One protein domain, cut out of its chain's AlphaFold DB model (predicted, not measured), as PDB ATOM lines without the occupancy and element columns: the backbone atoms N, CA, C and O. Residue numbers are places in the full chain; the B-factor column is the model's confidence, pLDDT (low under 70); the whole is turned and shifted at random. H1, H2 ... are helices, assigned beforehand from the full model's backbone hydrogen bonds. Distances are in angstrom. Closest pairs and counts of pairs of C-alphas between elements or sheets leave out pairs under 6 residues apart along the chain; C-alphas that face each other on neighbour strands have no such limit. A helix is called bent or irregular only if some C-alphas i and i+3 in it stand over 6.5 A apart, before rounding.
ATOM      1  N   LEU A   4     -24.848  35.509  10.615       75.94
ATOM      2  CA  LEU A   4     -23.732  35.304   9.689       75.94
ATOM      3  C   LEU A   4     -22.703  34.331  10.281       75.94
ATOM      4  O   LEU A   4     -22.273  33.384   9.627       75.94
ATOM      5  N   LYS A   5     -22.393  34.483  11.576       80.69
ATOM      6  CA  LYS A   5     -21.516  33.551  12.302       80.69
ATOM      7  C   LYS A   5     -22.145  32.158  12.432       80.69
ATOM      8  O   LYS A   5     -21.432  31.166  12.331       80.69
ATOM      9  N   LYS A   6     -23.465  32.063  12.632       79.44
ATOM     10  CA  LYS A   6     -24.195  30.782  12.643       79.44
ATOM     11  C   LYS A   6     -24.180  30.110  11.272       79.44
ATOM     12  O   LYS A   6     -23.998  28.901  11.223       79.44
ATOM     13  N   TYR A   7     -24.318  30.873  10.190       82.06
ATOM     14  CA  TYR A   7     -24.248  30.365   8.823       82.06
ATOM     15  C   TYR A   7     -22.857  29.819   8.496       82.06
ATOM     16  O   TYR A   7     -22.748  28.665   8.100       82.06
ATOM     17  N   TYR A   8     -21.788  30.586   8.742       80.62
ATOM     18  CA  TYR A   8     -20.420  30.103   8.516       80.62
ATOM     19  C   TYR A   8     -20.079  28.887   9.381       80.62
ATOM     20  O   TYR A   8     -19.440  27.953   8.905       80.62
ATOM     21  N   LEU A   9     -20.552  28.858  10.629       82.44
ATOM     22  CA  LEU A   9     -20.399  27.690  11.491       82.44
ATOM     23  C   LEU A   9     -21.167  26.479  10.938       82.44
ATOM     24  O   LEU A   9     -20.615  25.387  10.874       82.44
ATOM     25  N   PHE A  10     -22.409  26.666  10.491       82.00
ATOM     26  CA  PHE A  10     -23.219  25.606   9.893       82.00
ATOM     27  C   PHE A  10     -22.614  25.085   8.582       82.00
ATOM     28  O   PHE A  10     -22.586  23.878   8.354       82.00
ATOM     29  N   MET A  11     -22.075  25.972   7.745       81.62
ATOM     30  CA  MET A  11     -21.383  25.624   6.504       81.62
ATOM     31  C   MET A  11     -20.091  24.849   6.785       81.62
ATOM     32  O   MET A  11     -19.854  23.816   6.164       81.62
ATOM     33  N   GLY A  12     -19.298  25.285   7.769       82.94
ATOM     34  CA  GLY A  12     -18.101  24.567   8.208       82.94
ATOM     35  C   GLY A  12     -18.419  23.173   8.755       82.94
ATOM     36  O   GLY A  12     -17.768  22.202   8.375       82.94
ATOM     37  N   ILE A  13     -19.469  23.048   9.575       83.69
ATOM     38  CA  ILE A  13     -19.964  21.749  10.059       83.69
ATOM     39  C   ILE A  13     -20.428  20.879   8.890       83.69
ATOM     40  O   ILE A  13     -20.086  19.704   8.839       83.69
ATOM     41  N   SER A  14     -21.167  21.446   7.938       81.12
ATOM     42  CA  SER A  14     -21.663  20.729   6.757       81.12
ATOM     43  C   SER A  14     -20.524  20.198   5.884       81.12
ATOM     44  O   SER A  14     -20.595  19.075   5.397       81.12
ATOM     45  N   LEU A  15     -19.448  20.974   5.726       84.00
ATOM     46  CA  LEU A  15     -18.267  20.572   4.964       84.00
ATOM     47  C   LEU A  15     -17.499  19.442   5.664       84.00
ATOM     48  O   LEU A  15     -17.140  18.453   5.027       84.00
ATOM     49  N   LEU A  16     -17.289  19.559   6.980       85.06
ATOM     50  CA  LEU A  16     -16.637  18.522   7.788       85.06
ATOM     51  C   LEU A  16     -17.508  17.271   7.958       85.06
ATOM     52  O   LEU A  16     -16.979  16.178   8.145       85.06
ATOM     53  N   ALA A  17     -18.831  17.399   7.853       85.50
ATOM     54  CA  ALA A  17     -19.746  16.272   7.955       85.50
ATOM     55  C   ALA A  17     -19.537  15.258   6.825       85.50
ATOM     56  O   ALA A  17     -19.718  14.074   7.067       85.50
ATOM     57  N   ILE A  18     -19.103  15.667   5.629       84.31
ATOM     58  CA  ILE A  18     -18.896  14.750   4.496       84.31
ATOM     59  C   ILE A  18     -17.835  13.670   4.804       84.31
ATOM     60  O   ILE A  18     -18.171  12.483   4.737       84.31
ATOM     61  N   PRO A  19     -16.580  14.009   5.177       87.69
ATOM     62  CA  PRO A  19     -15.581  13.000   5.531       87.69
ATOM     63  C   PRO A  19     -15.942  12.241   6.814       87.69
ATOM     64  O   PRO A  19     -15.650  11.051   6.922       87.69
ATOM     65  N   ILE A  20     -16.618  12.888   7.770       86.06
ATOM     66  CA  ILE A  20     -17.077  12.233   9.003       86.06
ATOM     67  C   ILE A  20     -18.136  11.172   8.690       86.06
ATOM     68  O   ILE A  20     -18.026  10.043   9.156       86.06
ATOM     69  N   VAL A  21     -19.133  11.496   7.867       86.88
ATOM     70  CA  VAL A  21     -20.164  10.557   7.406       86.88
ATOM     71  C   VAL A  21     -19.517   9.398   6.661       86.88
ATOM     72  O   VAL A  21     -19.856   8.249   6.927       86.88
ATOM     73  N   PHE A  22     -18.547   9.667   5.784       85.75
ATOM     74  CA  PHE A  22     -17.805   8.613   5.093       85.75
ATOM     75  C   PHE A  22     -17.132   7.642   6.079       85.75
ATOM     76  O   PHE A  22     -17.293   6.427   5.951       85.75
ATOM     77  N   LEU A  23     -16.435   8.169   7.094       86.56
ATOM     78  CA  LEU A  23     -15.807   7.361   8.143       86.56
ATOM     79  C   LEU A  23     -16.836   6.585   8.973       86.56
ATOM     80  O   LEU A  23     -16.634   5.399   9.216       86.56
ATOM     81  N   ILE A  24     -17.941   7.220   9.371       85.38
ATOM     82  CA  ILE A  24     -19.011   6.588  10.157       85.38
ATOM     83  C   ILE A  24     -19.630   5.426   9.387       85.38
ATOM     84  O   ILE A  24     -19.809   4.352   9.953       85.38
ATOM     85  N   ILE A  25     -19.942   5.613   8.103       84.31
ATOM     86  CA  ILE A  25     -20.530   4.554   7.282       84.31
ATOM     87  C   ILE A  25     -19.530   3.407   7.122       84.31
ATOM     88  O   ILE A  25     -19.900   2.248   7.294       84.31
ATOM     89  N   ASN A  26     -18.263   3.717   6.838       83.75
ATOM     90  CA  ASN A  26     -17.218   2.703   6.705       83.75
ATOM     91  C   ASN A  26     -17.062   1.886   8.001       83.75
ATOM     92  O   ASN A  26     -17.128   0.656   7.974       83.75
ATOM     93  N   PHE A  27     -16.968   2.572   9.141       85.06
ATOM     94  CA  PHE A  27     -16.889   1.947  10.458       85.06
ATOM     95  C   PHE A  27     -18.146   1.134  10.793       85.06
ATOM     96  O   PHE A  27     -18.043   0.033  11.324       85.06
ATOM     97  N   SER A  28     -19.334   1.639  10.449       82.62
ATOM     98  CA  SER A  28     -20.605   0.952  10.681       82.62
ATOM     99  C   SER A  28     -20.685  -0.369   9.916       82.62
ATOM    100  O   SER A  28     -21.102  -1.372  10.493       82.62
ATOM    101  N   ILE A  29     -20.228  -0.411   8.659       80.81
ATOM    102  CA  ILE A  29     -20.196  -1.667   7.898       80.81
ATOM    103  C   ILE A  29     -19.134  -2.617   8.459       80.81
ATOM    104  O   ILE A  29     -19.409  -3.807   8.593       80.81
ATOM    105  N   PHE A  30     -17.954  -2.116   8.835       82.12
ATOM    106  CA  PHE A  30     -16.926  -2.940   9.478       82.12
ATOM    107  C   PHE A  30     -17.437  -3.585  10.774       82.12
ATOM    108  O   PHE A  30     -17.281  -4.789  10.971       82.12
ATOM    109  N   LEU A  31     -18.112  -2.807  11.625       82.12
ATOM    110  CA  LEU A  31     -18.705  -3.297  12.866       82.12
ATOM    111  C   LEU A  31     -19.825  -4.308  12.596       82.12
ATOM    112  O   LEU A  31     -19.904  -5.326  13.276       82.12
ATOM    113  N   CYS A  32     -20.647  -4.074  11.568       80.00
ATOM    114  CA  CYS A  32     -21.673  -5.020  11.138       80.00
ATOM    115  C   CYS A  32     -21.061  -6.367  10.717       80.00
ATOM    116  O   CYS A  32     -21.510  -7.409  11.189       80.00
ATOM    117  N   LEU A  33     -19.995  -6.356   9.908       78.31
ATOM    118  CA  LEU A  33     -19.279  -7.574   9.513       78.31
ATOM    119  C   LEU A  33     -18.665  -8.291  10.721       78.31
ATOM    120  O   LEU A  33     -18.892  -9.486  10.894       78.31
ATOM    121  N   PHE A  34     -17.965  -7.562  11.594       80.19
ATOM    122  CA  PHE A  34     -17.359  -8.126  12.802       80.19
ATOM    123  C   PHE A  34     -18.400  -8.765  13.731       80.19
ATOM    124  O   PHE A  34     -18.176  -9.851  14.265       80.19
ATOM    125  N   CYS A  35     -19.561  -8.124  13.901       79.31
ATOM    126  CA  CYS A  35     -20.673  -8.687  14.658       79.31
ATOM    127  C   CYS A  35     -21.183  -9.987  14.033       79.31
ATOM    128  O   CYS A  35     -21.402 -10.948  14.763       79.31
ATOM    129  N   ILE A  36     -21.354 -10.054  12.710       77.25
ATOM    130  CA  ILE A  36     -21.828 -11.285  12.065       77.25
ATOM    131  C   ILE A  36     -20.819 -12.427  12.252       77.25
ATOM    132  O   ILE A  36     -21.215 -13.544  12.584       77.25
ATOM    133  N   GLU A  37     -19.521 -12.155  12.120       76.88
ATOM    134  CA  GLU A  37     -18.494 -13.190  12.269       76.88
ATOM    135  C   GLU A  37     -18.372 -13.713  13.704       76.88
ATOM    136  O   GLU A  37     -18.344 -14.927  13.911       76.88
ATOM    137  N   ASN A  38     -18.332 -12.821  14.698       75.00
ATOM    138  CA  ASN A  38     -18.118 -13.213  16.095       75.00
ATOM    139  C   ASN A  38     -19.388 -13.664  16.822       75.00
ATOM    140  O   ASN A  38     -19.300 -14.497  17.719       75.00
ATOM    141  N   ILE A  39     -20.557 -13.110  16.482       74.19
ATOM    142  CA  ILE A  39     -21.809 -13.397  17.202       74.19
ATOM    143  C   ILE A  39     -22.607 -14.495  16.497       74.19
ATOM    144  O   ILE A  39     -23.087 -15.407  17.164       74.19
ATOM    145  N   LEU A  40     -22.746 -14.444  15.163       72.75
ATOM    146  CA  LEU A  40     -23.468 -15.482  14.412       72.75
ATOM    147  C   LEU A  40     -22.579 -16.677  14.023       72.75
ATOM    148  O   LEU A  40     -23.096 -17.681  13.540       72.75
ATOM    149  N   GLY A  41     -21.261 -16.596  14.234       69.19
ATOM    150  CA  GLY A  41     -20.323 -17.697  13.985       69.19
ATOM    151  C   GLY A  41     -20.111 -18.027  12.504       69.19
ATOM    152  O   GLY A  41     -19.544 -19.070  12.176       69.19
ATOM    153  N   TYR A  42     -20.562 -17.159  11.594       69.81
ATOM    154  CA  TYR A  42     -20.422 -17.349  10.155       69.81
ATOM    155  C   TYR A  42     -19.192 -16.587   9.657       69.81
ATOM    156  O   TYR A  42     -19.187 -15.360   9.657       69.81
ATOM    157  N   LYS A  43     -18.141 -17.295   9.220       64.19
ATOM    158  CA  LYS A  43     -16.943 -16.656   8.647       64.19
ATOM    159  C   LYS A  43     -17.271 -16.086   7.269       64.19
ATOM    160  O   LYS A  43     -17.337 -16.821   6.282       64.19
ATOM    161  N   ILE A  44     -17.476 -14.776   7.201       63.75
ATOM    162  CA  ILE A  44     -17.771 -14.069   5.961       63.75
ATOM    163  C   ILE A  44     -16.439 -13.687   5.314       63.75
ATOM    164  O   ILE A  44     -15.935 -12.583   5.463       63.75
ATOM    165  N   ASN A  45     -15.882 -14.593   4.512       59.19
ATOM    166  CA  ASN A  45     -14.690 -14.311   3.704       59.19
ATOM    167  C   ASN A  45     -15.045 -13.488   2.441       59.19
ATOM    168  O   ASN A  45     -14.717 -13.872   1.318       59.19
ATOM    169  N   LEU A  46     -15.813 -12.402   2.598       60.62
ATOM    170  CA  LEU A  46     -16.210 -11.530   1.490       60.62
ATOM    171  C   LEU A  46     -15.169 -10.431   1.298       60.62
ATOM    172  O   LEU A  46     -14.995  -9.550   2.137       60.62
ATOM    173  N   ASN A  47     -14.531 -10.432   0.129       60.34
ATOM    174  CA  ASN A  47     -13.730  -9.297  -0.302       60.34
ATOM    175  C   ASN A  47     -14.650  -8.095  -0.550       60.34
ATOM    176  O   ASN A  47     -15.507  -8.102  -1.442       60.34
ATOM    177  N   PHE A  48     -14.439  -7.039   0.237       59.09
ATOM    178  CA  PHE A  48     -15.241  -5.815   0.207       59.09
ATOM    179  C   PHE A  48     -15.251  -5.158  -1.180       59.09
ATOM    180  O   PHE A  48     -16.230  -4.527  -1.543       59.09
ATOM    181  N   LYS A  49     -14.193  -5.338  -1.985       60.44
ATOM    182  CA  LYS A  49     -14.058  -4.751  -3.329       60.44
ATOM    183  C   LYS A  49     -14.945  -5.381  -4.410       60.44
ATOM    184  O   LYS A  49     -15.189  -4.726  -5.415       60.44
ATOM    185  N   THR A  50     -15.400  -6.621  -4.244       56.91
ATOM    186  CA  THR A  50     -16.028  -7.414  -5.327       56.91
ATOM    187  C   THR A  50     -17.477  -7.816  -5.046       56.91
ATOM    188  O   THR A  50     -18.061  -8.579  -5.807       56.91
ATOM    189  N   SER A  51     -18.070  -7.307  -3.962       64.06
ATOM    190  CA  SER A  51     -19.379  -7.745  -3.455       64.06
ATOM    191  C   SER A  51     -20.449  -6.646  -3.551       64.06
ATOM    192  O   SER A  51     -20.126  -5.454  -3.574       64.06
ATOM    193  N   GLY A  52     -21.735  -7.030  -3.503       68.56
ATOM    194  CA  GLY A  52     -22.892  -6.109  -3.469       68.56
ATOM    195  C   GLY A  52     -22.912  -5.123  -2.286       68.56
ATOM    196  O   GLY A  52     -23.616  -4.118  -2.325       68.56
ATOM    197  N   LEU A  53     -22.070  -5.349  -1.272       71.38
ATOM    198  CA  LEU A  53     -21.800  -4.424  -0.165       71.38
ATOM    199  C   LEU A  53     -21.291  -3.049  -0.633       71.38
ATOM    200  O   LEU A  53     -21.620  -2.041  -0.010       71.38
ATOM    201  N   THR A  54     -20.545  -2.978  -1.744       75.69
ATOM    202  CA  THR A  54     -20.089  -1.692  -2.313       75.69
ATOM    203  C   THR A  54     -21.253  -0.849  -2.823       75.69
ATOM    204  O   THR A  54     -21.298   0.356  -2.591       75.69
ATOM    205  N   ILE A  55     -22.234  -1.485  -3.464       80.56
ATOM    206  CA  ILE A  55     -23.435  -0.826  -3.985       80.56
ATOM    207  C   ILE A  55     -24.269  -0.278  -2.821       80.56
ATOM    208  O   ILE A  55     -24.664   0.886  -2.843       80.56
ATOM    209  N   ILE A  56     -24.468  -1.082  -1.770       80.88
ATOM    210  CA  ILE A  56     -25.183  -0.667  -0.553       80.88
ATOM    211  C   ILE A  56     -24.471   0.516   0.121       80.88
ATOM    212  O   ILE A  56     -25.129   1.480   0.516       80.88
ATOM    213  N   PHE A  57     -23.135   0.488   0.198       82.62
ATOM    214  CA  PHE A  57     -22.338   1.597   0.725       82.62
ATOM    215  C   PHE A  57     -22.576   2.898  -0.049       82.62
ATOM    216  O   PHE A  57     -22.870   3.925   0.564       82.62
ATOM    217  N   TYR A  58     -22.489   2.865  -1.383       84.25
ATOM    218  CA  TYR A  58     -22.700   4.060  -2.201       84.25
ATOM    219  C   TYR A  58     -24.125   4.604  -2.069       84.25
ATOM    220  O   TYR A  58     -24.291   5.814  -1.922       84.25
ATOM    221  N   ILE A  59     -25.143   3.736  -2.048       87.12
ATOM    222  CA  ILE A  59     -26.541   4.150  -1.842       87.12
ATOM    223  C   ILE A  59     -26.697   4.864  -0.496       87.12
ATOM    224  O   ILE A  59     -27.280   5.949  -0.433       87.12
ATOM    225  N   LEU A  60     -26.155   4.289   0.579       84.56
ATOM    226  CA  LEU A  60     -26.261   4.862   1.919       84.56
ATOM    227  C   LEU A  60     -25.514   6.202   2.005       84.56
ATOM    228  O   LEU A  60     -26.070   7.185   2.496       84.56
ATOM    229  N   PHE A  61     -24.307   6.280   1.444       85.56
ATOM    230  CA  PHE A  61     -23.525   7.515   1.383       85.56
ATOM    231  C   PHE A  61     -24.261   8.641   0.644       85.56
ATOM    232  O   PHE A  61     -24.406   9.741   1.182       85.56
ATOM    233  N   PHE A  62     -24.800   8.368  -0.550       87.06
ATOM    234  CA  PHE A  62     -25.570   9.358  -1.309       87.06
ATOM    235  C   PHE A  62     -26.875   9.758  -0.613       87.06
ATOM    236  O   PHE A  62     -27.261  10.925  -0.670       87.06
ATOM    237  N   THR A  63     -27.531   8.831   0.088       88.06
ATOM    238  CA  THR A  63     -28.748   9.129   0.858       88.06
ATOM    239  C   THR A  63     -28.461  10.126   1.980       88.06
ATOM    240  O   THR A  63     -29.197  11.099   2.151       88.06
ATOM    241  N   VAL A  64     -27.361   9.937   2.719       87.31
ATOM    242  CA  VAL A  64     -26.961  10.875   3.778       87.31
ATOM    243  C   VAL A  64     -26.560  12.233   3.194       87.31
ATOM    244  O   VAL A  64     -26.941  13.265   3.749       87.31
ATOM    245  N   LEU A  65     -25.859  12.256   2.055       87.25
ATOM    246  CA  LEU A  65     -25.537  13.508   1.361       87.25
ATOM    247  C   LEU A  65     -26.795  14.277   0.938       87.25
ATOM    248  O   LEU A  65     -26.882  15.481   1.179       87.25
ATOM    249  N   LEU A  66     -27.790  13.598   0.359       89.56
ATOM    250  CA  LEU A  66     -29.068  14.221  -0.005       89.56
ATOM    251  C   LEU A  66     -29.792  14.791   1.216       89.56
ATOM    252  O   LEU A  66     -30.305  15.909   1.162       89.56
ATOM    253  N   LEU A  67     -29.794  14.062   2.334       88.44
ATOM    254  CA  LEU A  67     -30.396  14.532   3.580       88.44
ATOM    255  C   LEU A  67     -29.717  15.821   4.067       88.44
ATOM    256  O   LEU A  67     -30.402  16.779   4.430       88.44
ATOM    257  N   LEU A  68     -28.386  15.882   4.009       86.88
ATOM    258  CA  LEU A  68     -27.618  17.069   4.383       86.88
ATOM    259  C   LEU A  68     -28.006  18.279   3.516       86.88
ATOM    260  O   LEU A  68     -28.286  19.353   4.056       86.88
ATOM    261  N   ILE A  69     -28.123  18.095   2.196       88.06
ATOM    262  CA  ILE A  69     -28.575  19.147   1.269       88.06
ATOM    263  C   ILE A  69     -29.972  19.653   1.651       88.06
ATOM    264  O   ILE A  69     -30.191  20.862   1.709       88.06
ATOM    265  N   ILE A  70     -30.911  18.755   1.968       89.25
ATOM    266  CA  ILE A  70     -32.275  19.130   2.372       89.25
ATOM    267  C   ILE A  70     -32.258  19.973   3.655       89.25
ATOM    268  O   ILE A  70     -32.949  20.995   3.740       89.25
ATOM    269  N   VAL A  71     -31.458  19.587   4.653       86.81
ATOM    270  CA  VAL A  71     -31.336  20.337   5.914       86.81
ATOM    271  C   VAL A  71     -30.732  21.721   5.668       86.81
ATOM    272  O   VAL A  71     -31.271  22.719   6.156       86.81
ATOM    273  N   ALA A  72     -29.663  21.804   4.871       84.94
ATOM    274  CA  ALA A  72     -29.038  23.073   4.509       84.94
ATOM    275  C   ALA A  72     -30.010  23.989   3.748       84.94
ATOM    276  O   ALA A  72     -30.156  25.168   4.083       84.94
ATOM    277  N   SER A  73     -30.751  23.433   2.785       87.00
ATOM    278  CA  SER A  73     -31.761  24.162   2.017       87.00
ATOM    279  C   SER A  73     -32.861  24.729   2.912       87.00
ATOM    280  O   SER A  73     -33.265  25.876   2.721       87.00
ATOM    281  N   ARG A  74     -33.344  23.972   3.906       87.12
ATOM    282  CA  ARG A  74     -34.356  24.479   4.848       87.12
ATOM    283  C   ARG A  74     -33.851  25.657   5.669       87.12
ATOM    284  O   ARG A  74     -34.611  26.592   5.919       87.12
ATOM    285  N   TYR A  75     -32.583  25.627   6.074       83.12
ATOM    286  CA  TYR A  75     -31.985  26.732   6.815       83.12
ATOM    287  C   TYR A  75     -31.943  28.014   5.974       83.12
ATOM    288  O   TYR A  75     -32.401  29.062   6.432       83.12
ATOM    289  N   ILE A  76     -31.473  27.918   4.725       84.81
ATOM    290  CA  ILE A  76     -31.426  29.050   3.786       84.81
ATOM    291  C   ILE A  76     -32.835  29.570   3.496       84.81
ATOM    292  O   ILE A  76     -33.076  30.772   3.595       84.81
ATOM    293  N   TYR A  77     -33.789  28.678   3.222       87.50
ATOM    294  CA  TYR A  77     -35.179  29.053   2.964       87.50
ATOM    295  C   TYR A  77     -35.783  29.868   4.116       87.50
ATOM    296  O   TYR A  77     -36.452  30.873   3.885       87.50
ATOM    297  N   SER A  78     -35.500  29.495   5.369       83.31
ATOM    298  CA  SER A  78     -35.972  30.260   6.527       83.31
ATOM    299  C   SER A  78     -35.397  31.677   6.590       83.31
ATOM    300  O   SER A  78     -36.065  32.559   7.129       83.31
ATOM    301  N   ILE A  79     -34.173  31.899   6.106       84.69
ATOM    302  CA  ILE A  79     -33.548  33.227   6.060       84.69
ATOM    303  C   ILE A  79     -34.182  34.055   4.942       84.69
ATOM    304  O   ILE A  79     -34.624  35.173   5.197       84.69
ATOM    305  N   VAL A  80     -34.286  33.487   3.738       86.94
ATOM    306  CA  VAL A  80     -34.882  34.157   2.571       86.94
ATOM    307  C   VAL A  80     -36.328  34.554   2.849       86.94
ATOM    308  O   VAL A  80     -36.704  35.693   2.608       86.94
ATOM    309  N   LYS A  81     -37.124  33.667   3.461       86.19
ATOM    310  CA  LYS A  81     -38.513  33.972   3.828       86.19
ATOM    311  C   LYS A  81     -38.619  35.205   4.732       86.19
ATOM    312  O   LYS A  81     -39.500  36.034   4.537       86.19
ATOM    313  N   LYS A  82     -37.725  35.335   5.719       84.69
ATOM    314  CA  LYS A  82     -37.693  36.519   6.587       84.69
ATOM    315  C   LYS A  82     -37.290  37.772   5.815       84.69
ATOM    316  O   LYS A  82     -37.872  38.824   6.045       84.69
ATOM    317  N   LEU A  83     -36.312  37.665   4.919       87.62
ATOM    318  CA  LEU A  83     -35.871  38.795   4.107       87.62
ATOM    319  C   LEU A  83     -37.002  39.302   3.204       87.62
ATOM    320  O   LEU A  83     -37.269  40.495   3.206       87.62
ATOM    321  N   ASN A  84     -37.729  38.395   2.547       88.00
ATOM    322  CA  ASN A  84     -38.886  38.747   1.726       88.00
ATOM    323  C   ASN A  84     -39.982  39.435   2.549       88.00
ATOM    324  O   ASN A  84     -40.544  40.417   2.094       88.00
ATOM    325  N   SER A  85     -40.234  38.998   3.790       86.31
ATOM    326  CA  SER A  85     -41.214  39.688   4.647       86.31
ATOM    327  C   SER A  85     -40.793  41.112   5.031       86.31
ATOM    328  O   SER A  85     -41.646  41.966   5.245       86.31
ATOM    329  N   LEU A  86     -39.483  41.380   5.138       89.00
ATOM    330  CA  LEU A  86     -38.988  42.742   5.349       89.00
ATOM    331  C   LEU A  86     -39.118  43.574   4.071       89.00
ATOM    332  O   LEU A  86     -39.492  44.739   4.156       89.00
ATOM    333  N   ASP A  87     -38.822  42.974   2.917       89.12
ATOM    334  CA  ASP A  87     -38.940  43.616   1.607       89.12
ATOM    335  C   ASP A  87     -40.388  44.007   1.293       89.12
ATOM    336  O   ASP A  87     -40.648  45.168   1.005       89.12
ATOM    337  N   GLU A  88     -41.345  43.092   1.472       87.69
ATOM    338  CA  GLU A  88     -42.778  43.365   1.289       87.69
ATOM    339  C   GLU A  88     -43.229  44.572   2.119       87.69
ATOM    340  O   GLU A  88     -43.862  45.485   1.599       87.69
ATOM    341  N   LYS A  89     -42.833  44.642   3.397       85.44
ATOM    342  CA  LYS A  89     -43.180  45.791   4.243       85.44
ATOM    343  C   LYS A  89     -42.494  47.083   3.817       85.44
ATOM    344  O   LYS A  89     -43.088  48.148   3.959       85.44
ATOM    345  N   LEU A  90     -41.254  47.018   3.337       88.88
ATOM    346  CA  LEU A  90     -40.567  48.190   2.796       88.88
ATOM    347  C   LEU A  90     -41.246  48.693   1.523       88.88
ATOM    348  O   LEU A  90     -41.375  49.902   1.364       88.88
TER     349      LEU A  90
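AT A GLANCE: This is residues 4 to 90 of the 206 residues of the protein "Histidine kinase" of Staphylococcus croceilyticus (UniProt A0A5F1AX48). The printed part is a long, loose helical hairpin: H1 runs one way with a kink on its course, a long loop turns the chain at one end, and H2 runs back. The two helices meet over a part of their lengths alone, and the last residues of H2, 77 to 90, stick out free. The printed part has 87 residues with two named helices, H1 then H2, and no named strand, and its class is all helix. It is extended, a rod with spans of 69 by 22 by 21 A and a radius of gyration of the C-alphas of 20.1 A.

HOW THE PARTS SIT: H1, residues 4 to 39, has a kink of 36 degrees near residue 18; it is neither bent nor irregular, but only just, with C-alphas 16 and 19 at 6.1 A. H2, residues 53 to 90, forms a helical hairpin with H1. The two touch, with 9 pairs of C-alphas within 8 A; the closest C-alphas are those of Phe 22 and Phe 61, 6.9 A apart. H1 touches H2 with residues 14 to 26 alone, and H2 touches H1 with residues 57 to 68 alone. They run opposite ways at a shallow tilt of 22 degrees. O i to N i+4 pairs are within hydrogen-bond range in 30 of 32 cases in H1 and 33 of 34 in H2.

IN THESE COORDINATES: H1 begins at C-alpha 4 (-23.732, 35.304, 9.689), ends at C-alpha 39 (-21.809, -13.397, 17.202) and is 49.3 A long from first to last C-alpha. H2 begins at C-alpha 53 (-21.800, -4.424, -0.165), ends at C-alpha 90 (-40.567, 48.190, 2.796) and measures 55.9 A.

THE WHOLE: The two C-alphas farthest apart are those of Gly 41 and Leu 90, 69.8 A. The printed part has no cut. The link from H1 to H2, residues 40 to 52, is long. The mean pLDDT of the printed part is 80.9, and residues 41 to 52 are under 70.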